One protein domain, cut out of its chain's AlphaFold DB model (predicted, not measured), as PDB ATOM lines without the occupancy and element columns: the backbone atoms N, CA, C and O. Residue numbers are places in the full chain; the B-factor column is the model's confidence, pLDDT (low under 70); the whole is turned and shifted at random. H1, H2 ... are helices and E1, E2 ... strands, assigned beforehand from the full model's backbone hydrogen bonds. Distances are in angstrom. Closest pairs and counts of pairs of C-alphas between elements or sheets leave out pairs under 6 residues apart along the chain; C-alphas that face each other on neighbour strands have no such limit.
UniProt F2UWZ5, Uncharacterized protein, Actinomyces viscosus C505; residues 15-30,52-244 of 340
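What this domain is: This is residues 15 to 30 and 52 to 244 of the 340 residues of an uncharacterized protein of Actinomyces viscosus C505 (UniProt F2UWZ5). A small closed barrel of five strands, E2, E3, E4, E6 and E5 round the ring, makes the core, with E1 paired onto E6. Helices pack outside it: H2 and H5 on opposite sides, H4 with its last turns at E4, and short H3 on H5. The printed part has 209 residues, with six named helices and six named strands in the order E1 H1 H2 E2 E3 E4 H3 H4 H5 E5 H6 E6. The barrel is mixed, and the class is mixed, helices and strands. The whole is compact, with a radius of gyration of the C-alphas of 16.4 A and spans of 47 by 42 by 32 A.

Where its parts are: In the barrel, E2 is residues 81 to 92, 23.6 A long, E3 107 to 113, 19.4 A, E4 118 to 124, 20.5 A, E5 200 to 218, 24.7 A, and E6 233 to 243, ending at C-alpha 243 (88.410, 92.998, 145.210). E2 bends by 99 degrees at residue 87, E5 by 113 at 204 and E6 by 101 at 239. E1, residues 15 to 18, begins at C-alpha 15 (89.932, 98.270, 141.696). The helices are H1, 20 to 24, H2, 53 to 67, 21.0 A, H3, 147 to 151, H4, 154 to 165, 16.5 A, H5, 182 to 198, 24.1 A, and H6, 226 to 229.

How they stand to each other: E2, E3 and E4 form a meander, each strand the antiparallel neighbour of the one before: N 87 and O 113 are 2.8 A apart, N 110 and O 121 2.8 A. E4 and E6 are parallel, with N 234 and O 118 at 2.8 A. E5 is antiparallel to E6, N 218 and O 233 at 2.8 A, and to E2, N 82 and O 212 at 2.8 A. E1 is antiparallel to E6, N 16 and O 241 at 2.8 A. H5, outside the barrel, runs across the strands, at 82 degrees to E3 on the local plane, at a height over the sheet of 8.6 A. Residues 187 to 194 of H5 touch H3, the closest C-alphas being Ser 148 and Thr 191, 4.9 A. H4 stands up from the sheet; the closest C-alphas of H4 and E4 are Ser 164 and Gly 123, 4.4 A. H2 runs across, at 70 degrees to E1 on the local plane, and touches H1, C-alphas Leu 23 and Leu 56 at 6.5 A. H6 is only just on the barrel, with 5 pairs of C-alphas within 10 A. In H1 to H5 every O i to N i+4 pair is within hydrogen-bond range; H6 is too short for one.

The domain as a whole: The C-alphas farthest apart, Pro 30 and Asp 224, are 51.3 A apart. Residues 31 to 51 are not printed; C-alphas 30 and 52 are 11.3 A apart. The long links are H2 to E2, E2 to E3, E4 to H3 and H4 to H5. Mean pLDDT of the printed part is 75.9; 60 residues are under 70, among them 130 to 151 and 166 to 180.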
ATOM      1  N   ILE A  15      89.664  98.616 143.098       87.31
ATOM      2  CA  ILE A  15      89.932  98.270 141.696       87.31
ATOM      3  C   ILE A  15      91.341  97.686 141.578       87.31
ATOM      4  O   ILE A  15      92.333  98.402 141.739       87.31
ATOM      5  N   ARG A  16      91.418  96.393 141.246       90.19
ATOM      6  CA  ARG A  16      92.665  95.635 141.054       90.19
ATOM      7  C   ARG A  16      93.133  95.602 139.612       90.19
ATOM      8  O   ARG A  16      94.329  95.578 139.352       90.19
ATOM      9  N   TYR A  17      92.202  95.662 138.673       90.88
ATOM     10  CA  TYR A  17      92.504  95.733 137.250       90.88
ATOM     11  C   TYR A  17      91.561  96.697 136.555       90.88
ATOM     12  O   TYR A  17      90.361  96.701 136.842       90.88
ATOM     13  N   LEU A  18      92.092  97.470 135.607       89.31
ATOM     14  CA  LEU A  18      91.279  98.321 134.751       89.31
ATOM     15  C   LEU A  18      91.892  98.490 133.362       89.31
ATOM     16  O   LEU A  18      92.934  99.123 133.215       89.31
ATOM     17  N   SER A  19      91.204  98.008 132.328       86.69
ATOM     18  CA  SER A  19      91.558  98.338 130.946       86.69
ATOM     19  C   SER A  19      90.962  99.699 130.583       86.69
ATOM     20  O   SER A  19      89.789  99.824 130.221       86.69
ATOM     21  N   SER A  20      91.780 100.750 130.690       78.44
ATOM     22  CA  SER A  20      91.388 102.097 130.259       78.44
ATOM     23  C   SER A  20      91.040 102.147 128.775       78.44
ATOM     24  O   SER A  20      90.154 102.908 128.398       78.44
ATOM     25  N   ALA A  21      91.692 101.330 127.948       76.94
ATOM     26  CA  ALA A  21      91.386 101.268 126.532       76.94
ATOM     27  C   ALA A  21      89.970 100.721 126.308       76.94
ATOM     28  O   ALA A  21      89.135 101.452 125.784       76.94
ATOM     29  N   LYS A  22      89.623  99.536 126.835       80.31
ATOM     30  CA  LYS A  22      88.252  98.995 126.732       80.31
ATOM     31  C   LYS A  22      87.193  99.956 127.274       80.31
ATOM     32  O   LYS A  22      86.129 100.069 126.682       80.31
ATOM     33  N   LEU A  23      87.487 100.693 128.350       77.12
ATOM     34  CA  LEU A  23      86.586 101.733 128.865       77.12
ATOM     35  C   LEU A  23      86.352 102.889 127.886       77.12
ATOM     36  O   LEU A  23      85.230 103.382 127.785       77.12
ATOM     37  N   GLN A  24      87.395 103.338 127.188       70.00
ATOM     38  CA  GLN A  24      87.289 104.408 126.193       70.00
ATOM     39  C   GLN A  24      86.473 103.975 124.968       70.00
ATOM     40  O   GLN A  24      85.777 104.807 124.389       70.00
ATOM     41  N   GLY A  25      86.478 102.680 124.635       65.88
ATOM     42  CA  GLY A  25      85.683 102.098 123.544       65.88
ATOM     43  C   GLY A  25      84.163 102.254 123.694       65.88
ATOM     44  O   GLY A  25      83.440 102.155 122.710       65.88
ATOM     45  N   PHE A  26      83.660 102.578 124.891       66.06
ATOM     46  CA  PHE A  26      82.231 102.844 125.119       66.06
ATOM     47  C   PHE A  26      81.771 104.240 124.670       66.06
ATOM     48  O   PHE A  26      80.635 104.612 124.964       66.06
ATOM     49  N   ASN A  27      82.625 105.016 123.979       59.06
ATOM     50  CA  ASN A  27      82.318 106.350 123.438       59.06
ATOM     51  C   ASN A  27      81.604 107.258 124.454       59.06
ATOM     52  O   ASN A  27      80.627 107.935 124.149       59.06
ATOM     53  N   LEU A  28      82.074 107.238 125.703       59.22
ATOM     54  CA  LEU A  28      81.461 108.003 126.781       59.22
ATOM     55  C   LEU A  28      81.728 109.494 126.557       59.22
ATOM     56  O   LEU A  28      82.873 109.928 126.694       59.22
ATOM     57  N   ASP A  29      80.674 110.264 126.258       48.09
ATOM     58  CA  ASP A  29      80.749 111.695 125.931       48.09
ATOM     59  C   ASP A  29      81.740 112.438 126.835       48.09
ATOM     60  O   ASP A  29      81.629 112.344 128.066       48.09
ATOM     61  N   PRO A  30      82.712 113.194 126.299       47.75
ATOM     62  CA  PRO A  30      83.595 113.995 127.130       47.75
ATOM     63  C   PRO A  30      82.772 114.951 128.002       47.75
ATOM     64  O   PRO A  30      81.750 115.500 127.597       47.75
ATOM     65  N   SER A  52      87.623 110.726 135.643       77.31
ATOM     66  CA  SER A  52      88.330 109.708 136.429       77.31
ATOM     67  C   SER A  52      87.972 108.297 135.947       77.31
ATOM     68  O   SER A  52      86.803 108.040 135.654       77.31
ATOM     69  N   ASN A  53      88.922 107.368 136.006       75.75
ATOM     70  CA  ASN A  53      88.736 105.946 135.697       75.75
ATOM     71  C   ASN A  53      87.513 105.302 136.382       75.75
ATOM     72  O   ASN A  53      86.737 104.606 135.733       75.75
ATOM     73  N   ARG A  54      87.280 105.598 137.668       79.88
ATOM     74  CA  ARG A  54      86.100 105.122 138.418       79.88
ATOM     75  C   ARG A  54      84.786 105.577 137.782       79.88
ATOM     76  O   ARG A  54      83.861 104.794 137.618       79.88
ATOM     77  N   ARG A  55      84.727 106.846 137.375       79.50
ATOM     78  CA  ARG A  55      83.562 107.424 136.699       79.50
ATOM     79  C   ARG A  55      83.340 106.819 135.315       79.50
ATOM     80  O   ARG A  55      82.198 106.519 134.989       79.50
ATOM     81  N   LEU A  56      84.403 106.632 134.534       81.31
ATOM     82  CA  LEU A  56      84.317 105.970 133.229       81.31
ATOM     83  C   LEU A  56      83.784 104.542 133.374       81.31
ATOM     84  O   LEU A  56      82.883 104.157 132.639       81.31
ATOM     85  N   LEU A  57      84.256 103.795 134.375       85.06
ATOM     86  CA  LEU A  57      83.750 102.457 134.676       85.06
ATOM     87  C   LEU A  57      82.262 102.472 135.054       85.06
ATOM     88  O   LEU A  57      81.496 101.672 134.525       85.06
ATOM     89  N   SER A  58      81.827 103.407 135.909       84.31
ATOM     90  CA  SER A  58      80.406 103.544 136.264       84.31
ATOM     91  C   SER A  58      79.526 103.882 135.061       84.31
ATOM     92  O   SER A  58      78.405 103.392 134.955       84.31
ATOM     93  N   GLU A  59      79.997 104.755 134.171       83.62
ATOM     94  CA  GLU A  59      79.252 105.156 132.979       83.62
ATOM     95  C   GLU A  59      79.202 104.025 131.942       83.62
ATOM     96  O   GLU A  59      78.118 103.731 131.446       83.62
ATOM     97  N   ALA A  60      80.320 103.334 131.687       83.06
ATOM     98  CA  ALA A  60      80.371 102.165 130.806       83.06
ATOM     99  C   ALA A  60      79.422 101.064 131.292       83.06
ATOM    100  O   ALA A  60      78.584 100.589 130.532       83.06
ATOM    101  N   TYR A  61      79.488 100.731 132.583       84.44
ATOM    102  CA  TYR A  61      78.612  99.740 133.200       84.44
ATOM    103  C   TYR A  61      77.125 100.101 133.041       84.44
ATOM    104  O   TYR A  61      76.335  99.281 132.576       84.44
ATOM    105  N   ARG A  62      76.742 101.359 133.305       83.56
ATOM    106  CA  ARG A  62      75.364 101.839 133.083       83.56
ATOM    107  C   ARG A  62      74.936 101.770 131.620       83.56
ATOM    108  O   ARG A  62      73.773 101.490 131.339       83.56
ATOM    109  N   THR A  63      75.839 102.064 130.689       81.94
ATOM    110  CA  THR A  63      75.560 101.961 129.253       81.94
ATOM    111  C   THR A  63      75.289 100.513 128.861       81.94
ATOM    112  O   THR A  63      74.259 100.243 128.247       81.94
ATOM    113  N   MET A  64      76.141  99.576 129.285       80.88
ATOM    114  CA  MET A  64      75.940  98.153 129.005       80.88
ATOM    115  C   MET A  64      74.640  97.621 129.644       80.88
ATOM    116  O   MET A  64      73.903  96.865 129.016       80.88
ATOM    117  N   GLN A  65      74.302  98.069 130.862       82.75
ATOM    118  CA  GLN A  65      73.020  97.755 131.508       82.75
ATOM    119  C   GLN A  65      71.823  98.202 130.662       82.75
ATOM    120  O   GLN A  65      70.914  97.412 130.419       82.75
ATOM    121  N   LYS A  66      71.826  99.454 130.183       80.44
ATOM    122  CA  LYS A  66      70.752  99.992 129.330       80.44
ATOM    123  C   LYS A  66      70.615  99.241 128.007       80.44
ATOM    124  O   LYS A  66      69.510  99.132 127.490       80.44
ATOM    125  N   GLN A  67      71.728  98.758 127.464       79.25
ATOM    126  CA  GLN A  67      71.766  97.992 126.217       79.25
ATOM    127  C   GLN A  67      71.420  96.508 126.412       79.25
ATOM    128  O   GLN A  67      71.284  95.792 125.425       79.25
ATOM    129  N   GLY A  68      71.301  96.029 127.655       75.88
ATOM    130  CA  GLY A  68      71.100  94.609 127.948       75.88
ATOM    131  C   GLY A  68      72.300  93.732 127.574       75.88
ATOM    132  O   GLY A  68      72.130  92.539 127.345       75.88
ATOM    133  N   SER A  69      73.506  94.304 127.492       75.88
ATOM    134  CA  SER A  69      74.719  93.601 127.049       75.88
ATOM    135  C   SER A  69      75.526  92.958 128.188       75.88
ATOM    136  O   SER A  69      76.546  92.324 127.913       75.88
ATOM    137  N   ILE A  70      75.059  93.086 129.441       80.44
ATOM    138  CA  ILE A  70      75.619  92.422 130.630       80.44
ATOM    139  C   ILE A  70      74.760  91.220 131.040       80.44
ATOM    140  O   ILE A  70      73.584  91.381 131.372       80.44
ATOM    141  N   GLY A  71      75.374  90.040 131.104       80.81
ATOM    142  CA  GLY A  71      74.898  88.894 131.879       80.81
ATOM    143  C   GLY A  71      75.444  88.919 133.312       80.81
ATOM    144  O   GLY A  71      76.507  89.484 133.557       80.81
ATOM    145  N   TYR A  72      74.718  88.307 134.251       74.50
ATOM    146  CA  TYR A  72      75.041  88.317 135.692       74.50
ATOM    147  C   TYR A  72      75.144  86.905 136.279       74.50
ATOM    148  O   TYR A  72      76.115  86.562 136.950       74.50
ATOM    149  N   VAL A  73      74.120  86.090 136.012       65.00
ATOM    150  CA  VAL A  73      74.012  84.706 136.489       65.00
ATOM    151  C   VAL A  73      74.483  83.765 135.392       65.00
ATOM    152  O   VAL A  73      75.489  83.100 135.568       65.00
ATOM    153  N   SER A  74      73.850  83.798 134.219       75.25
ATOM    154  CA  SER A  74      74.275  82.995 133.072       75.25
ATOM    155  C   SER A  74      75.270  83.761 132.193       75.25
ATOM    156  O   SER A  74      75.010  84.927 131.866       75.25
ATOM    157  N   PRO A  75      76.380  83.137 131.758       79.19
ATOM    158  CA  PRO A  75      77.302  83.756 130.824       79.19
ATOM    159  C   PRO A  75      76.575  84.002 129.495       79.19
ATOM    160  O   PRO A  75      75.909  83.093 128.985       79.19
ATOM    161  N   PRO A  76      76.679  85.208 128.916       81.44
ATOM    162  CA  PRO A  76      76.179  85.446 127.572       81.44
ATOM    163  C   PRO A  76      76.995  84.651 126.544       81.44
ATOM    164  O   PRO A  76      78.079  84.135 126.831       81.44
ATOM    165  N   SER A  77      76.491  84.603 125.311       80.75
ATOM    166  CA  SER A  77      77.266  84.123 124.167       80.75
ATOM    167  C   SER A  77      78.607  84.867 124.051       80.75
ATOM    168  O   SER A  77      78.673  86.049 124.407       80.75
ATOM    169  N   PRO A  78      79.661  84.221 123.512       83.12
ATOM    170  CA  PRO A  78      80.940  84.881 123.262       83.12
ATOM    171  C   PRO A  78      80.775  86.212 122.519       83.12
ATOM    172  O   PRO A  78      79.983  86.303 121.581       83.12
ATOM    173  N   GLY A  79      81.500  87.235 122.970       77.19
ATOM    174  CA  GLY A  79      81.343  88.638 122.579       77.19
ATOM    175  C   GLY A  79      80.505  89.471 123.560       77.19
ATOM    176  O   GLY A  79      80.702  90.681 123.647       77.19
ATOM    177  N   GLY A  80      79.616  88.846 124.341       81.44
ATOM    178  CA  GLY A  80      78.848  89.520 125.392       81.44
ATOM    179  C   GLY A  80      79.676  89.830 126.644       81.44
ATOM    180  O   GLY A  80      80.760  89.278 126.836       81.44
ATOM    181  N   TYR A  81      79.154  90.688 127.524       87.44
ATOM    182  CA  TYR A  81      79.804  91.020 128.794       87.44
ATOM    183  C   TYR A  81      79.174  90.254 129.953       87.44
ATOM    184  O   TYR A  81      77.957  90.160 130.066       87.44
ATOM    185  N   LEU A  82      80.006  89.727 130.838       89.81
ATOM    186  CA  LEU A  82      79.610  89.081 132.079       89.81
ATOM    187  C   LEU A  82      80.118  89.933 133.239       89.81
ATOM    188  O   LEU A  82      81.322  90.174 133.346       89.81
ATOM    189  N   LEU A  83      79.206  90.369 134.106       91.25
ATOM    190  CA  LEU A  83      79.554  90.754 135.464       91.25
ATOM    191  C   LEU A  83      79.338  89.520 136.332       91.25
ATOM    192  O   LEU A  83      78.251  88.957 136.345       91.25
ATOM    193  N   THR A  84      80.357  89.078 137.053       90.44
ATOM    194  CA  THR A  84      80.237  87.917 137.942       90.44
ATOM    195  C   THR A  84      81.078  88.108 139.193       90.44
ATOM    196  O   THR A  84      81.979  88.948 139.228       90.44
ATOM    197  N   ARG A  85      80.784  87.332 140.234       91.25
ATOM    198  CA  ARG A  85      81.611  87.247 141.433       91.25
ATOM    199  C   ARG A  85      82.283  85.888 141.471       91.25
ATOM    200  O   ARG A  85      81.643  84.872 141.214       91.25
ATOM    201  N   MET A  86      83.559  85.881 141.822       91.62
ATOM    202  CA  MET A  86      84.349  84.665 141.935       91.62
ATOM    203  C   MET A  86      85.156  84.639 143.222       91.62
ATOM    204  O   MET A  86      85.635  85.667 143.701       91.62
ATOM    205  N   ILE A  87      85.351  83.436 143.743       91.75
ATOM    206  CA  ILE A  87      86.402  83.143 144.704       91.75
ATOM    207  C   ILE A  87      87.597  82.664 143.890       91.75
ATOM    208  O   ILE A  87      87.506  81.674 143.171       91.75
ATOM    209  N   GLY A  88      88.713  83.374 143.960       90.56
ATOM    210  CA  GLY A  88      89.875  83.051 143.140       90.56
ATOM    211  C   GLY A  88      91.111  83.796 143.592       90.56
ATOM    212  O   GLY A  88      91.172  84.261 144.722       90.56
ATOM    213  N   PHE A  89      92.107  83.895 142.728       87.56
ATOM    214  CA  PHE A  89      93.381  84.581 142.968       87.56
ATOM    215  C   PHE A  89      93.888  85.154 141.641       87.56
ATOM    216  O   PHE A  89      93.372  84.786 140.587       87.56
ATOM    217  N   CYS A  90      94.890  86.035 141.689       89.25
ATOM    218  CA  CYS A  90      95.570  86.532 140.492       89.25
ATOM    219  C   CYS A  90      96.993  85.977 140.427       89.25
ATOM    220  O   CYS A  90      97.705  85.998 141.435       89.25
ATOM    221  N   CYS A  91      97.443  85.537 139.257       85.38
ATOM    222  CA  CYS A  91      98.801  85.062 139.032       85.38
ATOM    223  C   CYS A  91      99.382  85.500 137.684       85.38
ATOM    224  O   CYS A  91      98.681  85.976 136.791       85.38
ATOM    225  N   VAL A  92     100.693  85.305 137.550       81.38
ATOM    226  CA  VAL A  92     101.438  85.393 136.287       81.38
ATOM    227  C   VAL A  92     102.305  84.161 136.100       81.38
ATOM    228  O   VAL A  92     102.707  83.512 137.071       81.38
ATOM    229  N   PHE A  93     102.646  83.890 134.845       75.75
ATOM    230  CA  PHE A  93     103.617  82.869 134.480       75.75
ATOM    231  C   PHE A  93     104.965  83.521 134.194       75.75
ATOM    232  O   PHE A  93     105.072  84.414 133.360       75.75
ATOM    233  N   GLU A  94     106.009  83.059 134.872       70.19
ATOM    234  CA  GLU A  94     107.373  83.581 134.721       70.19
ATOM    235  C   GLU A  94     108.182  82.801 133.667       70.19
ATOM    236  O   GLU A  94     109.382  82.594 133.816       70.19
ATOM    237  N   SER A  95     107.530  82.346 132.591       69.12
ATOM    238  CA  SER A  95     108.186  81.646 131.478       69.12
ATOM    239  C   SER A  95     108.056  82.450 130.192       69.12
ATOM    240  O   SER A  95     106.968  82.898 129.837       69.12
ATOM    241  N   ASN A  96     109.164  82.593 129.467       64.62
ATOM    242  CA  ASN A  96     109.181  83.187 128.131       64.62
ATOM    243  C   ASN A  96     109.116  82.132 127.010       64.62
ATOM    244  O   ASN A  96     109.279  82.495 125.853       64.62
ATOM    245  N   HIS A  97     108.928  80.842 127.340       70.75
ATOM    246  CA  HIS A  97     108.915  79.683 126.430       70.75
ATOM    247  C   HIS A  97     109.845  79.808 125.208       70.75
ATOM    248  O   HIS A  97     109.428  79.599 124.072       70.75
ATOM    249  N   ARG A  98     111.113  80.196 125.417       70.12
ATOM    250  CA  ARG A  98     112.098  80.407 124.330       70.12
ATOM    251  C   ARG A  98     111.615  81.366 123.222       70.12
ATOM    252  O   ARG A  98     111.980  81.209 122.062       70.12
ATOM    253  N   GLY A  99     110.771  82.332 123.569       68.19
ATOM    254  CA  GLY A  99     110.144  83.279 122.647       68.19
ATOM    255  C   GLY A  99     108.952  82.728 121.858       68.19
ATOM    256  O   GLY A  99     108.410  83.460 121.039       68.19
ATOM    257  N   GLN A 100     108.526  81.479 122.082       71.38
ATOM    258  CA  GLN A 100     107.418  80.858 121.339       71.38
ATOM    259  C   GLN A 100     106.035  81.343 121.792       71.38
ATOM    260  O   GLN A 100     105.087  81.274 121.021       71.38
ATOM    261  N   LEU A 101     105.926  81.844 123.026       74.44
ATOM    262  CA  LEU A 101     104.714  82.465 123.567       74.44
ATOM    263  C   LEU A 101     105.042  83.903 123.994       74.44
ATOM    264  O   LEU A 101     105.152  84.178 125.199       74.44
ATOM    265  N   PRO A 102     105.281  84.818 123.030       68.06
ATOM    266  CA  PRO A 102     105.435  86.226 123.360       68.06
ATOM    267  C   PRO A 102     104.153  86.653 124.084       68.06
ATOM    268  O   PRO A 102     103.072  86.227 123.701       68.06
ATOM    269  N   HIS A 103     104.258  87.443 125.152       79.19
ATOM    270  CA  HIS A 103     103.131  87.931 125.974       79.19
ATOM    271  C   HIS A 103     102.624  87.032 127.106       79.19
ATOM    272  O   HIS A 103     101.828  87.502 127.925       79.19
ATOM    273  N   LEU A 104     103.111  85.796 127.255       79.00
ATOM    274  CA  LEU A 104     102.699  84.959 128.389       79.00
ATOM    275  C   LEU A 104     102.987  85.627 129.746       79.00
ATOM    276  O   LEU A 104     102.122  85.674 130.622       79.00
ATOM    277  N   ILE A 105     104.175  86.214 129.890       77.38
ATOM    278  CA  ILE A 105     104.595  86.931 131.103       77.38
ATOM    279  C   ILE A 105     103.910  88.292 131.295       77.38
ATOM    280  O   ILE A 105     103.803  88.808 132.414       77.38
ATOM    281  N   ASP A 106     103.439  88.869 130.193       80.25
ATOM    282  CA  ASP A 106     102.705  90.128 130.176       80.25
ATOM    283  C   ASP A 106     101.224  89.924 130.490       80.25
ATOM    284  O   ASP A 106     100.489  90.895 130.646       80.25
ATOM    285  N   THR A 107     100.771  88.680 130.618       84.44
ATOM    286  CA  THR A 107      99.376  88.360 130.898       84.44
ATOM    287  C   THR A 107      99.184  88.084 132.385       84.44
ATOM    288  O   THR A 107      99.832  87.211 132.962       84.44
ATOM    289  N   ALA A 108      98.278  88.832 133.008       88.06
ATOM    290  CA  ALA A 108      97.758  88.547 134.336       88.06
ATOM    291  C   ALA A 108      96.516  87.665 134.221       88.06
ATOM    292  O   ALA A 108      95.642  87.938 133.399       88.06
ATOM    293  N   TRP A 109      96.435  86.648 135.071       89.06
ATOM    294  CA  TRP A 109      95.381  85.643 135.053       89.06
ATOM    295  C   TRP A 109      94.670  85.645 136.389       89.06
ATOM    296  O   TRP A 109      95.320  85.520 137.423       89.06
ATOM    297  N   TRP A 110      93.350  85.744 136.378       91.19
ATOM    298  CA  TRP A 110      92.544  85.385 137.526       91.19
ATOM    299  C   TRP A 110      91.857  84.071 137.249       91.19
ATOM    300  O   TRP A 110      91.208  83.901 136.218       91.19
ATOM    301  N   ILE A 111      92.008  83.162 138.197       89.44
ATOM    302  CA  ILE A 111      91.466  81.816 138.125       89.44
ATOM    303  C   ILE A 111      90.683  81.595 139.409       89.44
ATOM    304  O   ILE A 111      91.156  81.911 140.508       89.44
ATOM    305  N   GLY A 112      89.466  81.094 139.271       89.44
ATOM    306  CA  GLY A 112      88.579  80.881 140.397       89.44
ATOM    307  C   GLY A 112      87.258  80.268 139.983       89.44
ATOM    308  O   GLY A 112      87.079  79.822 138.852       89.44
ATOM    309  N   ASN A 113      86.319  80.280 140.914       88.62
ATOM    310  CA  ASN A 113      84.986  79.738 140.727       88.62
ATOM    311  C   ASN A 113      83.931  80.755 141.168       88.62
ATOM    312  O   ASN A 113      84.075  81.410 142.205       88.62
ATOM    313  N   SER A 114      82.868  80.887 140.378       89.25
ATOM    314  CA  SER A 114      81.610  81.465 140.845       89.25
ATOM    315  C   SER A 114      80.743  80.381 141.495       89.25
ATOM    316  O   SER A 114      81.212  79.284 141.791       89.25
ATOM    317  N   GLU A 115      79.471  80.694 141.734       85.81
ATOM    318  CA  GLU A 115      78.466  79.717 142.166       85.81
ATOM    319  C   GLU A 115      78.157  78.661 141.087       85.81
ATOM    320  O   GLU A 115      77.776  77.543 141.417       85.81
ATOM    321  N   GLN A 116      78.314  79.003 139.802       84.50
ATOM    322  CA  GLN A 116      77.800  78.194 138.688       84.50
ATOM    323  C   GLN A 116      78.843  77.858 137.613       84.50
ATOM    324  O   GLN A 116      78.570  77.031 136.744       84.50
ATOM    325  N   TYR A 117      80.016  78.497 137.638       87.62
ATOM    326  CA  TYR A 117      81.040  78.359 136.599       87.62
ATOM    327  C   TYR A 117      82.444  78.439 137.188       87.62
ATOM    328  O   TYR A 117      82.698  79.179 138.139       87.62
ATOM    329  N   ASN A 118      83.384  77.767 136.535       88.44
ATOM    330  CA  ASN A 118      84.796  78.097 136.659       88.44
ATOM    331  C   ASN A 118      85.070  79.363 135.834       88.44
ATOM    332  O   ASN A 118      84.572  79.495 134.715       88.44
ATOM    333  N   ILE A 119      85.830  80.308 136.380       89.62
ATOM    334  CA  ILE A 119      86.122  81.594 135.737       89.62
ATOM    335  C   ILE A 119      87.613  81.731 135.529       89.62
ATOM    336  O   ILE A 119      88.413  81.551 136.450       89.62
ATOM    337  N   ILE A 120      87.964  82.103 134.303       90.25
ATOM    338  CA  ILE A 120      89.337  82.369 133.906       90.25
ATOM    339  C   ILE A 120      89.363  83.674 133.149       90.25
ATOM    340  O   ILE A 120      88.963  83.748 131.990       90.25
ATOM    341  N   THR A 121      89.848  84.715 133.805       90.75
ATOM    342  CA  THR A 121      89.982  86.010 133.158       90.75
ATOM    343  C   THR A 121      91.437  86.385 132.973       90.75
ATOM    344  O   THR A 121      92.258  86.182 133.863       90.75
ATOM    345  N   TYR A 122      91.768  86.889 131.789       88.94
ATOM    346  CA  TYR A 122      93.137  87.191 131.395       88.94
ATOM    347  C   TYR A 122      93.231  88.586 130.794       88.94
ATOM    348  O   TYR A 122      92.416  88.996 129.968       88.94
ATOM    349  N   GLY A 123      94.218  89.354 131.226       89.25
ATOM    350  CA  GLY A 123      94.378  90.726 130.774       89.25
ATOM    351  C   GLY A 123      95.817  91.179 130.832       89.25
ATOM    352  O   GLY A 123      96.656  90.568 131.492       89.25
ATOM    353  N   TYR A 124      96.110  92.276 130.145       88.06
ATOM    354  CA  TYR A 124      97.451  92.825 130.134       88.06
ATOM    355  C   TYR A 124      97.853  93.254 131.549       88.06
ATOM    356  O   TYR A 124      97.318  94.207 132.109       88.06
ATOM    357  N   ARG A 125      98.855  92.585 132.115       85.44
ATOM    358  CA  ARG A 125      99.435  92.835 133.435       85.44
ATOM    359  C   ARG A 125      99.732  94.309 133.721       85.44
ATOM    360  O   ARG A 125      99.602  94.716 134.869       85.44
ATOM    361  N   LYS A 126     100.071  95.127 132.715       84.81
ATOM    362  CA  LYS A 126     100.286  96.580 132.891       84.81
ATOM    363  C   LYS A 126      99.071  97.312 133.491       84.81
ATOM    364  O   LYS A 126      99.233  98.369 134.086       84.81
ATOM    365  N   ASN A 127      97.868  96.763 133.304       87.19
ATOM    366  CA  ASN A 127      96.597  97.331 133.750       87.19
ATOM    367  C   ASN A 127      96.237  96.913 135.192       87.19
ATOM    368  O   ASN A 127      95.192  97.321 135.705       87.19
ATOM    369  N   LEU A 128      97.078  96.105 135.853       87.62
ATOM    370  CA  LEU A 128      96.969  95.826 137.283       87.62
ATOM    371  C   LEU A 128      97.342  97.060 138.104       87.62
ATOM    372  O   LEU A 128      98.404  97.656 137.908       87.62
ATOM    373  N   SER A 129      96.511  97.408 139.083       74.06
ATOM    374  CA  SER A 129      96.874  98.427 140.058       74.06
ATOM    375  C   SER A 129      98.012  97.893 140.944       74.06
ATOM    376  O   SER A 129      97.965  96.780 141.455       74.06
ATOM    377  N   ALA A 130      99.080  98.682 141.089       60.38
ATOM    378  CA  ALA A 130     100.208  98.442 142.003       60.38
ATOM    379  C   ALA A 130     101.275  97.372 141.645       60.38
ATOM    380  O   ALA A 130     102.054  97.002 142.520       60.38
ATOM    381  N   GLN A 131     101.424  96.922 140.392       56.62
ATOM    382  CA  GLN A 131     102.453  95.910 140.051       56.62
ATOM    383  C   GLN A 131     103.873  96.431 139.738       56.62
ATOM    384  O   GLN A 131     104.775  95.610 139.582       56.62
ATOM    385  N   GLY A 132     104.123  97.744 139.685       48.84
ATOM    386  CA  GLY A 132     105.447  98.263 139.301       48.84
ATOM    387  C   GLY A 132     105.897  97.803 137.900       48.84
ATOM    388  O   GLY A 132     105.110  97.271 137.117       48.84
ATOM    389  N   THR A 133     107.161  98.049 137.549       43.47
ATOM    390  CA  THR A 133     107.749  97.652 136.258       43.47
ATOM    391  C   THR A 133     108.177  96.182 136.234       43.47
ATOM    392  O   THR A 133     108.506  95.600 137.265       43.47
ATOM    393  N   HIS A 134     108.188  95.606 135.027       54.28
ATOM    394  CA  HIS A 134     108.663  94.260 134.695       54.28
ATOM    395  C   HIS A 134     109.976  93.905 135.432       54.28
ATOM    396  O   HIS A 134     110.886  94.740 135.447       54.28
ATOM    397  N   PRO A 135     110.122  92.702 136.027       52.72
ATOM    398  CA  PRO A 135     111.453  92.220 136.385       52.72
ATOM    399  C   PRO A 135     112.301  92.158 135.100       52.72
ATOM    400  O   PRO A 135     111.777  91.716 134.082       52.72
ATOM    401  N   PRO A 136     113.563  92.624 135.095       48.91
ATOM    402  CA  PRO A 136     114.399  92.637 133.893       48.91
ATOM    403  C   PRO A 136     114.423  91.268 133.201       48.91
ATOM    404  O   PRO A 136     114.451  90.243 133.886       48.91
ATOM    405  N   SER A 137     114.464  91.252 131.862       53.28
ATOM    406  CA  SER A 137     114.468  90.032 131.028       53.28
ATOM    407  C   SER A 137     115.487  88.983 131.473       53.28
ATOM    408  O   SER A 137     115.265  87.788 131.312       53.28
ATOM    409  N   ASP A 138     116.581  89.439 132.073       52.62
ATOM    410  CA  ASP A 138     117.742  88.637 132.446       52.62
ATOM    411  C   ASP A 138     117.543  87.909 133.792       52.62
ATOM    412  O   ASP A 138     118.311  87.014 134.136       52.62
ATOM    413  N   GLN A 139     116.500  88.271 134.553       51.41
ATOM    414  CA  GLN A 139     116.045  87.559 135.757       51.41
ATOM    415  C   GLN A 139     114.911  86.570 135.467       51.41
ATOM    416  O   GLN A 139     114.482  85.843 136.365       51.41
ATOM    417  N   LEU A 140     114.419  86.521 134.226       56.50
ATOM    418  CA  LEU A 140     113.428  85.537 133.816       56.50
ATOM    419  C   LEU A 140     114.133  84.199 133.639       56.50
ATOM    420  O   LEU A 140     114.783  83.930 132.630       56.50
ATOM    421  N   SER A 141     114.031  83.352 134.656       51.66
ATOM    422  CA  SER A 141     114.508  81.981 134.568       51.66
ATOM    423  C   SER A 141     113.870  81.272 133.370       51.66
ATOM    424  O   SER A 141     112.696  81.476 133.064       51.66
ATOM    425  N   ASN A 142     114.630  80.373 132.735       51.34
ATOM    426  CA  ASN A 142     114.106  79.337 131.842       51.34
ATOM    427  C   ASN A 142     113.236  78.360 132.656       51.34
ATOM    428  O   ASN A 142     113.568  77.182 132.791       51.34
ATOM    429  N   ILE A 143     112.156  78.848 133.269       54.81
ATOM    430  CA  ILE A 143     111.189  78.008 133.957       54.81
ATOM    431  C   ILE A 143     110.534  77.200 132.859       54.81
ATOM    432  O   ILE A 143     109.846  77.738 131.982       54.81
ATOM    433  N   MET A 144     110.832  75.903 132.876       53.44
ATOM    434  CA  MET A 144     110.175  74.930 132.028       53.44
ATOM    435  C   MET A 144     108.673  75.116 132.227       53.44
ATOM    436  O   MET A 144     108.204  75.088 133.367       53.44
ATOM    437  N   LEU A 145     107.944  75.363 131.132       58.62
ATOM    438  CA  LEU A 145     106.488  75.372 131.180       58.62
ATOM    439  C   LEU A 145     106.040  74.109 131.913       58.62
ATOM    440  O   LEU A 145     106.597  73.027 131.697       58.62
ATOM    441  N   ALA A 146     105.080  74.265 132.819       59.62
ATOM    442  CA  ALA A 146     104.547  73.125 133.536       59.62
ATOM    443  C   ALA A 146     104.034  72.084 132.508       59.62
ATOM    444  O   ALA A 146     103.631  72.474 131.408       59.62
ATOM    445  N   PRO A 147     104.130  70.768 132.770       52.22
ATOM    446  CA  PRO A 147     103.874  69.751 131.750       52.22
ATOM    447  C   PRO A 147     102.525  69.894 131.034       52.22
ATOM    448  O   PRO A 147     102.453  69.583 129.847       52.22
ATOM    449  N   SER A 148     101.482  70.392 131.706       62.38
ATOM    450  CA  SER A 148     100.181  70.660 131.079       62.38
ATOM    451  C   SER A 148     100.224  71.797 130.050       62.38
ATOM    452  O   SER A 148      99.628  71.687 128.977       62.38
ATOM    453  N   TRP A 149     101.020  72.835 130.302       67.31
ATOM    454  CA  TRP A 149     101.232  73.958 129.388       67.31
ATOM    455  C   TRP A 149     101.972  73.527 128.125       67.31
ATOM    456  O   TRP A 149     101.593  73.920 127.031       67.31
ATOM    457  N   ALA A 150     102.994  72.677 128.267       61.31
ATOM    458  CA  ALA A 150     103.729  72.123 127.127       61.31
ATOM    459  C   ALA A 150     102.873  71.181 126.258       61.31
ATOM    460  O   ALA A 150     103.223  70.916 125.111       61.31
ATOM    461  N   ARG A 151     101.778  70.651 126.819       67.88
ATOM    462  CA  ARG A 151     100.805  69.804 126.115       67.88
ATOM    463  C   ARG A 151      99.633  70.594 125.545       67.88
ATOM    464  O   ARG A 151      98.968  70.106 124.642       67.88
ATOM    465  N   THR A 152      99.377  71.794 126.062       72.44
ATOM    466  CA  THR A 152      98.342  72.663 125.510       72.44
ATOM    467  C   THR A 152      98.808  73.179 124.155       72.44
ATOM    468  O   THR A 152      99.951  73.632 124.055       72.44
ATOM    469  N   PRO A 153      97.953  73.147 123.119       74.00
ATOM    470  CA  PRO A 153      98.323  73.667 121.813       74.00
ATOM    471  C   PRO A 153      98.862  75.097 121.921       74.00
ATOM    472  O   PRO A 153      98.174  75.999 122.415       74.00
ATOM    473  N   SER A 154     100.095  75.303 121.450       69.56
ATOM    474  CA  SER A 154     100.787  76.595 121.505       69.56
ATOM    475  C   SER A 154      99.969  77.704 120.859       69.56
ATOM    476  O   SER A 154      99.989  78.829 121.340       69.56
ATOM    477  N   ASP A 155      99.200  77.381 119.821       73.50
ATOM    478  CA  ASP A 155      98.375  78.341 119.094       73.50
ATOM    479  C   ASP A 155      97.231  78.884 119.957       73.50
ATOM    480  O   ASP A 155      96.947  80.079 119.906       73.50
ATOM    481  N   ILE A 156      96.623  78.045 120.805       73.81
ATOM    482  CA  ILE A 156      95.547  78.462 121.717       73.81
ATOM    483  C   ILE A 156      96.114  79.371 122.807       73.81
ATOM    484  O   ILE A 156      95.571  80.448 123.060       73.81
ATOM    485  N   LEU A 157      97.226  78.969 123.431       76.12
ATOM    486  CA  LEU A 157      97.886  79.783 124.455       76.12
ATOM    487  C   LEU A 157      98.383  81.106 123.881       76.12
ATOM    488  O   LEU A 157      98.143  82.154 124.474       76.12
ATOM    489  N   ASN A 158      99.020  81.065 122.711       76.94
ATOM    490  CA  ASN A 158      99.482  82.255 122.019       76.94
ATOM    491  C   ASN A 158      98.304  83.188 121.739       76.94
ATOM    492  O   ASN A 158      98.355  84.358 122.103       76.94
ATOM    493  N   LEU A 159      97.203  82.662 121.202       74.56
ATOM    494  CA  LEU A 159      96.023  83.458 120.896       74.56
ATOM    495  C   LEU A 159      95.413  84.115 122.140       74.56
ATOM    496  O   LEU A 159      95.080  85.297 122.096       74.56
ATOM    497  N   ILE A 160      95.337  83.401 123.268       77.44
ATOM    498  CA  ILE A 160      94.889  83.982 124.542       77.44
ATOM    499  C   ILE A 160      95.843  85.087 124.999       77.44
ATOM    500  O   ILE A 160      95.398  86.174 125.367       77.44
ATOM    501  N   THR A 161      97.155  84.848 124.966       78.00
ATOM    502  CA  THR A 161      98.141  85.838 125.424       78.00
ATOM    503  C   THR A 161      98.185  87.071 124.520       78.00
ATOM    504  O   THR A 161      98.258  88.189 125.024       78.00
ATOM    505  N   VAL A 162      98.017  86.900 123.206       76.25
ATOM    506  CA  VAL A 162      97.865  87.991 122.235       76.25
ATOM    507  C   VAL A 162      96.580  88.769 122.511       76.25
ATOM    508  O   VAL A 162      96.635  89.988 122.656       76.25
ATOM    509  N   ALA A 163      95.438  88.092 122.668       74.06
ATOM    510  CA  ALA A 163      94.162  88.733 122.997       74.06
ATOM    511  C   ALA A 163      94.201  89.466 124.352       74.06
ATOM    512  O   ALA A 163      93.519  90.470 124.543       74.06
ATOM    513  N   SER A 164      95.023  88.988 125.288       76.44
ATOM    514  CA  SER A 164      95.218  89.616 126.597       76.44
ATOM    515  C   SER A 164      95.932  90.962 126.498       76.44
ATOM    516  O   SER A 164      95.572  91.891 127.225       76.44
ATOM    517  N   VAL A 165      96.952  91.062 125.637       72.44
ATOM    518  CA  VAL A 165      97.773  92.276 125.474       72.44
ATOM    519  C   VAL A 165      97.268  93.217 124.385       72.44
ATOM    520  O   VAL A 165      97.592  94.408 124.421       72.44
ATOM    521  N   ALA A 166      96.458  92.710 123.452       69.56
ATOM    522  CA  ALA A 166      95.697  93.493 122.491       69.56
ATOM    523  C   ALA A 166      94.609  94.280 123.236       69.56
ATOM    524  O   ALA A 166      93.449  93.899 123.334       69.56
ATOM    525  N   ASP A 167      95.015  95.402 123.819       64.44
ATOM    526  CA  ASP A 167      94.152  96.313 124.568       64.44
ATOM    527  C   ASP A 167      93.341  97.222 123.612       64.44
ATOM    528  O   ASP A 167      92.916  98.296 124.014       64.44
ATOM    529  N   ASN A 168      93.173  96.870 122.325       58.44
ATOM    530  CA  ASN A 168      92.507  97.722 121.330       58.44
ATOM    531  C   ASN A 168      90.972  97.553 121.359       58.44
ATOM    532  O   ASN A 168      90.432  96.482 121.608       58.44
ATOM    533  N   THR A 169      90.252  98.657 121.149       51.06
ATOM    534  CA  THR A 169      88.811  98.777 121.442       51.06
ATOM    535  C   THR A 169      87.874  98.330 120.333       51.06
ATOM    536  O   THR A 169      86.692  98.146 120.598       51.06
ATOM    537  N   ASN A 170      88.369  98.199 119.103       44.69
ATOM    538  CA  ASN A 170      87.521  98.127 117.907       44.69
ATOM    539  C   ASN A 170      87.765  96.876 117.067       44.69
ATOM    540  O   ASN A 170      87.277  96.796 115.942       44.69
ATOM    541  N   ASP A 171      88.517  95.911 117.587       47.34
ATOM    542  CA  ASP A 171      88.536  94.606 116.958       47.34
ATOM    543  C   ASP A 171      87.323  93.811 117.444       47.34
ATOM    544  O   ASP A 171      87.379  93.060 118.414       47.34
ATOM    545  N   ASP A 172      86.231  93.901 116.685       43.38
ATOM    546  CA  ASP A 172      85.275  92.788 116.575       43.38
ATOM    547  C   ASP A 172      85.984  91.498 116.106       43.38
ATOM    548  O   ASP A 172      85.422  90.405 116.173       43.38
ATOM    549  N   SER A 173      87.245  91.605 115.659       43.50
ATOM    550  CA  SER A 173      88.141  90.476 115.450       43.50
ATOM    551  C   SER A 173      88.776  89.925 116.726       43.50
ATOM    552  O   SER A 173      89.519  88.952 116.599       43.50
ATOM    553  N   ILE A 174      88.511  90.465 117.934       51.28
ATOM    554  CA  ILE A 174      88.984  89.787 119.144       51.28
ATOM    555  C   ILE A 174      88.281  88.438 119.192       51.28
ATOM    556  O   ILE A 174      87.078  88.317 119.424       51.28
ATOM    557  N   GLN A 175      89.079  87.445 118.826       54.31
ATOM    558  CA  GLN A 175      88.608  86.224 118.219       54.31
ATOM    559  C   GLN A 175      87.734  85.502 119.229       54.31
ATOM    560  O   GLN A 175      88.153  85.274 120.365       54.31
ATOM    561  N   LYS A 176      86.535  85.093 118.804       63.09
ATOM    562  CA  LYS A 176      85.838  84.009 119.491       63.09
ATOM    563  C   LYS A 176      86.817  82.844 119.537       63.09
ATOM    564  O   LYS A 176      87.119  82.235 118.511       63.09
ATOM    565  N   LEU A 177      87.329  82.572 120.727       67.50
ATOM    566  CA  LEU A 177      88.316  81.536 120.947       67.50
ATOM    567  C   LEU A 177      87.609  80.195 120.818       67.50
ATOM    568  O   LEU A 177      86.918  79.739 121.731       67.50
ATOM    569  N   ASN A 178      87.740  79.582 119.647       67.75
ATOM    570  CA  ASN A 178      87.227  78.244 119.425       67.75
ATOM    571  C   ASN A 178      88.230  77.237 119.992       67.75
ATOM    572  O   ASN A 178      89.182  76.847 119.319       67.75
ATOM    573  N   ILE A 179      88.029  76.847 121.249       68.88
ATOM    574  CA  ILE A 179      88.797  75.765 121.867       68.88
ATOM    575  C   ILE A 179      88.282  74.456 121.264       68.88
ATOM    576  O   ILE A 179      87.174  74.016 121.582       68.88
ATOM    577  N   GLY A 180      89.077  73.913 120.340       67.12
ATOM    578  CA  GLY A 180      88.713  72.871 119.382       67.12
ATOM    579  C   GLY A 180      88.191  71.567 119.991       67.12
ATOM    580  O   GLY A 180      87.025  71.462 120.383       67.12
ATOM    581  N   SER A 181      89.028  70.532 119.951       75.12
ATOM    582  CA  SER A 181      88.674  69.151 120.289       75.12
ATOM    583  C   SER A 181      88.449  68.941 121.796       75.12
ATOM    584  O   SER A 181      88.757  69.805 122.618       75.12
ATOM    585  N   ARG A 182      87.917  67.772 122.188       76.25
ATOM    586  CA  ARG A 182      87.810  67.378 123.608       76.25
ATOM    587  C   ARG A 182      89.180  67.382 124.296       76.25
ATOM    588  O   ARG A 182      89.277  67.856 125.421       76.25
ATOM    589  N   GLU A 183      90.215  66.912 123.605       78.75
ATOM    590  CA  GLU A 183      91.590  66.873 124.117       78.75
ATOM    591  C   GLU A 183      92.120  68.284 124.392       78.75
ATOM    592  O   GLU A 183      92.653  68.538 125.469       78.75
ATOM    593  N   ASP A 184      91.882  69.240 123.486       77.50
ATOM    594  CA  ASP A 184      92.304  70.637 123.677       77.50
ATOM    595  C   ASP A 184      91.665  71.256 124.924       77.50
ATOM    596  O   ASP A 184      92.314  71.976 125.683       77.50
ATOM    597  N   ARG A 185      90.383  70.956 125.158       76.31
ATOM    598  CA  ARG A 185      89.650  71.416 126.345       76.31
ATOM    599  C   ARG A 185      90.217  70.807 127.615       76.31
ATOM    600  O   ARG A 185      90.342  71.505 128.618       76.31
ATOM    601  N   GLU A 186      90.559  69.525 127.573       76.56
ATOM    602  CA  GLU A 186      91.139  68.825 128.710       76.56
ATOM    603  C   GLU A 186      92.526  69.382 129.050       76.56
ATOM    604  O   GLU A 186      92.772  69.747 130.199       76.56
ATOM    605  N   TYR A 187      93.404  69.552 128.055       78.19
ATOM    606  CA  TYR A 187      94.719  70.168 128.253       78.19
ATOM    607  C   TYR A 187      94.612  71.589 128.798       78.19
ATOM    608  O   TYR A 187      95.342  71.939 129.724       78.19
ATOM    609  N   MET A 188      93.662  72.381 128.296       74.69
ATOM    610  CA  MET A 188      93.364  73.704 128.841       74.69
ATOM    611  C   MET A 188      92.932  73.627 130.310       74.69
ATOM    612  O   MET A 188      93.467  74.358 131.141       74.69
ATOM    613  N   GLY A 189      92.031  72.707 130.661       72.81
ATOM    614  CA  GLY A 189      91.635  72.455 132.048       72.81
ATOM    615  C   GLY A 189      92.830  72.150 132.958       72.81
ATOM    616  O   GLY A 189      93.028  72.820 133.973       72.81
ATOM    617  N   TRP A 190      93.683  71.203 132.559       73.75
ATOM    618  CA  TRP A 190      94.912  70.856 133.281       73.75
ATOM    619  C   TRP A 190      95.883  72.035 133.408       73.75
ATOM    620  O   TRP A 190      96.490  72.240 134.460       73.75
ATOM    621  N   THR A 191      96.013  72.838 132.358       74.38
ATOM    622  CA  THR A 191      96.821  74.064 132.335       74.38
ATOM    623  C   THR A 191      96.356  75.070 133.375       74.38
ATOM    624  O   THR A 191      97.186  75.650 134.078       74.38
ATOM    625  N   PHE A 192      95.046  75.235 133.536       71.88
ATOM    626  CA  PHE A 192      94.468  76.154 134.511       71.88
ATOM    627  C   PHE A 192      94.565  75.662 135.960       71.88
ATOM    628  O   PHE A 192      94.756  76.469 136.870       71.88
ATOM    629  N   LEU A 193      94.510  74.351 136.186       69.38
ATOM    630  CA  LEU A 193      94.764  73.769 137.507       69.38
ATOM    631  C   LEU A 193      96.239  73.876 137.893       69.38
ATOM    632  O   LEU A 193      96.573  74.325 138.985       69.38
ATOM    633  N   GLU A 194      97.150  73.541 136.981       67.50
ATOM    634  CA  GLU A 194      98.577  73.716 137.258       67.50
ATOM    635  C   GLU A 194      98.938  75.197 137.412       67.50
ATOM    636  O   GLU A 194      99.825  75.536 138.196       67.50
ATOM    637  N   ALA A 195      98.233  76.097 136.721       65.25
ATOM    638  CA  ALA A 195      98.357  77.529 136.945       65.25
ATOM    639  C   ALA A 195      97.975  77.951 138.366       65.25
ATOM    640  O   ALA A 195      98.648  78.807 138.943       65.25
ATOM    641  N   PHE A 196      96.946  77.327 138.939       65.31
ATOM    642  CA  PHE A 196      96.575  77.504 140.340       65.31
ATOM    643  C   PHE A 196      97.689  77.077 141.302       65.31
ATOM    644  O   PHE A 196      97.993  77.807 142.253       65.31
ATOM    645  N   ASP A 197      98.346  75.954 141.021       65.88
ATOM    646  CA  ASP A 197      99.377  75.406 141.904       65.88
ATOM    647  C   ASP A 197     100.748  76.077 141.745       65.88
ATOM    648  O   ASP A 197     101.489  76.219 142.721       65.88
ATOM    649  N   ARG A 198     101.111  76.482 140.522       65.75
ATOM    650  CA  ARG A 198     102.489  76.870 140.166       65.75
ATOM    651  C   ARG A 198     102.653  78.319 139.721       65.75
ATOM    652  O   ARG A 198     103.786  78.793 139.655       65.75
ATOM    653  N   GLY A 199     101.571  79.022 139.391       68.75
ATOM    654  CA  GLY A 199     101.640  80.428 139.000       68.75
ATOM    655  C   GLY A 199     102.159  81.300 140.143       68.75
ATOM    656  O   GLY A 199     101.798  81.103 141.308       68.75
ATOM    657  N   ARG A 200     102.977  82.316 139.831       79.00
ATOM    658  CA  ARG A 200     103.376  83.287 140.854       79.00
ATOM    659  C   ARG A 200     102.165  84.135 141.208       79.00
ATOM    660  O   ARG A 200     101.694  84.925 140.387       79.00
ATOM    661  N   LYS A 201     101.679  83.989 142.439       82.50
ATOM    662  CA  LYS A 201     100.518  84.726 142.946       82.50
ATOM    663  C   LYS A 201     100.863  86.213 143.047       82.50
ATOM    664  O   LYS A 201     101.780  86.596 143.768       82.50
ATOM    665  N   LEU A 202     100.151  87.031 142.279       81.00
ATOM    666  CA  LEU A 202     100.222  88.491 142.330       81.00
ATOM    667  C   LEU A 202      99.247  89.060 143.355       81.00
ATOM    668  O   LEU A 202      99.572  90.018 144.047       81.00
ATOM    669  N   GLU A 203      98.071  88.446 143.454       83.81
ATOM    670  CA  GLU A 203      97.089  88.720 144.492       83.81
ATOM    671  C   GLU A 203      96.750  87.404 145.194       83.81
ATOM    672  O   GLU A 203      96.628  86.368 144.526       83.81
ATOM    673  N   PRO A 204      96.574  87.411 146.526       83.44
ATOM    674  CA  PRO A 204      96.194  86.210 147.249       83.44
ATOM    675  C   PRO A 204      94.775  85.775 146.881       83.44
ATOM    676  O   PRO A 204      94.012  86.508 146.239       83.44
ATOM    677  N   ARG A 205      94.411  84.579 147.350       87.81
ATOM    678  CA  ARG A 205      93.026  84.119 147.295       87.81
ATOM    679  C   ARG A 205      92.103  85.178 147.908       87.81
ATOM    680  O   ARG A 205      92.462  85.817 148.894       87.81
ATOM    681  N   GLY A 206      90.948  85.386 147.301       89.44
ATOM    682  CA  GLY A 206      89.966  86.354 147.757       89.44
ATOM    683  C   GLY A 206      88.708  86.316 146.906       89.44
ATOM    684  O   GLY A 206      88.583  85.508 145.981       89.44
ATOM    685  N   VAL A 207      87.786  87.210 147.232       91.00
ATOM    686  CA  VAL A 207      86.576  87.432 146.450       91.00
ATOM    687  C   VAL A 207      86.815  88.585 145.490       91.00
ATOM    688  O   VAL A 207      87.213  89.677 145.906       91.00
ATOM    689  N   TYR A 208      86.524  88.338 144.218       91.56
ATOM    690  CA  TYR A 208      86.630  89.326 143.159       91.56
ATOM    691  C   TYR A 208      85.305  89.484 142.426       91.56
ATOM    692  O   TYR A 208      84.632  88.492 142.140       91.56
ATOM    693  N   GLU A 209      84.960  90.717 142.073       91.69
ATOM    694  CA  GLU A 209      83.940  90.985 141.062       91.69
ATOM    695  C   GLU A 209      84.646  91.275 139.745       91.69
ATOM    696  O   GLU A 209      85.576  92.083 139.665       91.69
ATOM    697  N   VAL A 210      84.222  90.569 138.710       92.19
ATOM    698  CA  VAL A 210      84.865  90.559 137.406       92.19
ATOM    699  C   VAL A 210      83.847  91.033 136.390       92.19
ATOM    700  O   VAL A 210      82.831  90.375 136.177       92.19
ATOM    701  N   LEU A 211      84.131  92.172 135.758       91.69
ATOM    702  CA  LEU A 211      83.447  92.609 134.549       91.69
ATOM    703  C   LEU A 211      84.334  92.240 133.364       91.69
ATOM    704  O   LEU A 211      85.358  92.890 133.136       91.69
ATOM    705  N   MET A 212      83.954  91.212 132.611       90.62
ATOM    706  CA  MET A 212      84.732  90.715 131.476       90.62
ATOM    707  C   MET A 212      83.885  90.528 130.229       90.62
ATOM    708  O   MET A 212      82.695  90.241 130.318       90.62
ATOM    709  N   ARG A 213      84.507  90.658 129.057       88.38
ATOM    710  CA  ARG A 213      83.913  90.133 127.829       88.38
ATOM    711  C   ARG A 213      84.132  88.625 127.811       88.38
ATOM    712  O   ARG A 213      85.244  88.177 128.071       88.38
ATOM    713  N   VAL A 214      83.095  87.854 127.517       86.69
ATOM    714  CA  VAL A 214      83.198  86.403 127.351       86.69
ATOM    715  C   VAL A 214      83.844  86.109 126.003       86.69
ATOM    716  O   VAL A 214      83.299  86.482 124.969       86.69
ATOM    717  N   ASP A 215      84.978  85.416 126.007       84.19
ATOM    718  CA  ASP A 215      85.697  85.043 124.781       84.19
ATOM    719  C   ASP A 215      85.402  83.591 124.378       84.19
ATOM    720  O   ASP A 215      85.428  83.245 123.194       84.19
ATOM    721  N   GLY A 216      85.021  82.756 125.348       82.94
ATOM    722  CA  GLY A 216      84.508  81.417 125.107       82.94
ATOM    723  C   GLY A 216      83.994  80.723 126.367       82.94
ATOM    724  O   GLY A 216      84.150  81.202 127.492       82.94
ATOM    725  N   ILE A 217      83.342  79.582 126.144       85.06
ATOM    726  CA  ILE A 217      82.797  78.713 127.186       85.06
ATOM    727  C   ILE A 217      83.210  77.283 126.851       85.06
ATOM    728  O   ILE A 217      82.999  76.821 125.727       85.06
ATOM    729  N   ILE A 218      83.794  76.592 127.823       82.88
ATOM    730  CA  ILE A 218      84.122  75.174 127.749       82.88
ATOM    731  C   ILE A 218      83.061  74.408 128.530       82.88
ATOM    732  O   ILE A 218      82.861  74.641 129.723       82.88
ATOM    733  N   ASP A 219      82.379  73.496 127.845       83.19
ATOM    734  CA  ASP A 219      81.567  72.485 128.509       83.19
ATOM    735  C   ASP A 219      82.492  71.401 129.067       83.19
ATOM    736  O   ASP A 219      83.173  70.706 128.308       83.19
ATOM    737  N   ASN A 220      82.528  71.294 130.394       79.88
ATOM    738  CA  ASN A 220      83.428  70.394 131.102       79.88
ATOM    739  C   ASN A 220      82.768  69.061 131.476       79.88
ATOM    740  O   ASN A 220      83.422  68.238 132.107       79.88
ATOM    741  N   ARG A 221      81.500  68.817 131.115       79.62
ATOM    742  CA  ARG A 221      80.757  67.620 131.563       79.62
ATOM    743  C   ARG A 221      81.443  66.297 131.214       79.62
ATOM    744  O   ARG A 221      81.331  65.341 131.975       79.62
ATOM    745  N   ASP A 222      82.193  66.279 130.114       74.94
ATOM    746  CA  ASP A 222      82.939  65.111 129.633       74.94
ATOM    747  C   ASP A 222      84.415  65.098 130.085       74.94
ATOM    748  O   ASP A 222      85.213  64.313 129.564       74.94
ATOM    749  N   MET A 223      84.824  65.985 131.000       74.38
ATOM    750  CA  MET A 223      86.180  65.989 131.561       74.38
ATOM    751  C   MET A 223      86.318  64.956 132.675       74.38
ATOM    752  O   MET A 223      85.447  64.826 133.533       74.38
ATOM    753  N   ASP A 224      87.459  64.274 132.722       73.25
ATOM    754  CA  ASP A 224      87.711  63.240 133.731       73.25
ATOM    755  C   ASP A 224      87.963  63.838 135.129       73.25
ATOM    756  O   ASP A 224      87.700  63.204 136.155       73.25
ATOM    757  N   TYR A 225      88.415  65.092 135.193       69.81
ATOM    758  CA  TYR A 225      88.735  65.767 136.445       69.81
ATOM    759  C   TYR A 225      87.508  66.430 137.090       69.81
ATOM    760  O   TYR A 225      87.020  67.466 136.633       69.81
ATOM    761  N   LYS A 226      87.042  65.854 138.205       69.25
ATOM    762  CA  LYS A 226      85.788  66.236 138.879       69.25
ATOM    763  C   LYS A 226      85.658  67.739 139.206       69.25
ATOM    764  O   LYS A 226      84.642  68.307 138.815       69.25
ATOM    765  N   PRO A 227      86.635  68.421 139.842       67.44
ATOM    766  CA  PRO A 227      86.468  69.840 140.184       67.44
ATOM    767  C   PRO A 227      86.239  70.766 138.983       67.44
ATOM    768  O   PRO A 227      85.578  71.792 139.119       67.44
ATOM    769  N   LEU A 228      86.752  70.408 137.800       68.12
ATOM    770  CA  LEU A 228      86.435  71.127 136.565       68.12
ATOM    771  C   LEU A 228      85.139  70.624 135.930       68.12
ATOM    772  O   LEU A 228      84.402  71.430 135.378       68.12
ATOM    773  N   ARG A 229      84.844  69.323 136.020       77.94
ATOM    774  CA  ARG A 229      83.649  68.695 135.438       77.94
ATOM    775  C   ARG A 229      82.339  69.244 135.994       77.94
ATOM    776  O   ARG A 229      81.366  69.347 135.251       77.94
ATOM    777  N   ASP A 230      82.311  69.571 137.283       78.81
ATOM    778  CA  ASP A 230      81.076  69.938 137.983       78.81
ATOM    779  C   ASP A 230      80.467  71.259 137.459       78.81
ATOM    780  O   ASP A 230      79.256  71.459 137.571       78.81
ATOM    781  N   TYR A 231      81.270  72.123 136.820       83.94
ATOM    782  CA  TYR A 231      80.822  73.410 136.281       83.94
ATOM    783  C   TYR A 231      81.482  73.754 134.938       83.94
ATOM    784  O   TYR A 231      82.671  73.492 134.766       83.94
ATOM    785  N   PRO A 232      80.787  74.422 133.995       87.06
ATOM    786  CA  PRO A 232      81.421  74.910 132.770       87.06
ATOM    787  C   PRO A 232      82.521  75.930 133.085       87.06
ATOM    788  O   PRO A 232      82.420  76.674 134.064       87.06
ATOM    789  N   THR A 233      83.534  76.027 132.225       87.00
ATOM    790  CA  THR A 233      84.557  77.078 132.327       87.00
ATOM    791  C   THR A 233      84.222  78.227 131.393       87.00
ATOM    792  O   THR A 233      84.177  78.054 130.178       87.00
ATOM    793  N   VAL A 234      84.041  79.422 131.945       88.56
ATOM    794  CA  VAL A 234      83.896  80.665 131.186       88.56
ATOM    795  C   VAL A 234      85.227  81.393 131.221       88.56
ATOM    796  O   VAL A 234      85.784  81.629 132.297       88.56
ATOM    797  N   PHE A 235      85.732  81.774 130.053       87.75
ATOM    798  CA  PHE A 235      86.976  82.518 129.975       87.75
ATOM    799  C   PHE A 235      86.845  83.758 129.105       87.75
ATOM    800  O   PHE A 235      86.053  83.805 128.158       87.75
ATOM    801  N   GLY A 236      87.602  84.790 129.455       88.06
ATOM    802  CA  GLY A 236      87.423  86.075 128.813       88.06
ATOM    803  C   GLY A 236      88.307  87.192 129.326       88.06
ATOM    804  O   GLY A 236      88.902  87.126 130.402       88.06
ATOM    805  N   SER A 237      88.370  88.261 128.552       88.38
ATOM    806  CA  SER A 237      89.234  89.388 128.853       88.38
ATOM    807  C   SER A 237      88.523  90.448 129.725       88.38
ATOM    808  O   SER A 237      87.433  90.921 129.377       88.38
ATOM    809  N   PRO A 238      89.112  90.893 130.853       90.81
ATOM    810  CA  PRO A 238      88.443  91.798 131.771       90.81
ATOM    811  C   PRO A 238      88.440  93.231 131.235       90.81
ATOM    812  O   PRO A 238      89.397  93.690 130.601       90.81
ATOM    813  N   VAL A 239      87.352  93.946 131.516       89.12
ATOM    814  CA  VAL A 239      87.282  95.414 131.517       89.12
ATOM    815  C   VAL A 239      87.759  95.919 132.874       89.12
ATOM    816  O   VAL A 239      88.607  96.810 132.943       89.12
ATOM    817  N   ALA A 240      87.253  95.314 133.951       91.38
ATOM    818  CA  ALA A 240      87.625  95.634 135.318       91.38
ATOM    819  C   ALA A 240      87.592  94.393 136.213       91.38
ATOM    820  O   ALA A 240      86.746  93.515 136.040       91.38
ATOM    821  N   VAL A 241      88.483  94.370 137.204       92.50
ATOM    822  CA  VAL A 241      88.421  93.433 138.330       92.50
ATOM    823  C   VAL A 241      88.505  94.232 139.619       92.50
ATOM    824  O   VAL A 241      89.405  95.062 139.783       92.50
ATOM    825  N   THR A 242      87.576  93.988 140.533       90.94
ATOM    826  CA  THR A 242      87.550  94.602 141.860       90.94
ATOM    827  C   THR A 242      87.688  93.528 142.924       90.94
ATOM    828  O   THR A 242      87.249  92.396 142.738       90.94
ATOM    829  N   ARG A 243      88.329  93.866 144.039       89.62
ATOM    830  CA  ARG A 243      88.410  92.998 145.210       89.62
ATOM    831  C   ARG A 243      87.342  93.399 146.219       89.62
ATOM    832  O   ARG A 243      87.192  94.581 146.536       89.62
ATOM    833  N   THR A 244      86.611  92.415 146.723       85.94
ATOM    834  CA  THR A 244      85.591  92.616 147.754       85.94
ATOM    835  C   THR A 244      86.214  92.449 149.138       85.94
ATOM    836  O   THR A 244      86.986  91.521 149.369       85.94
TER     837      THR A 244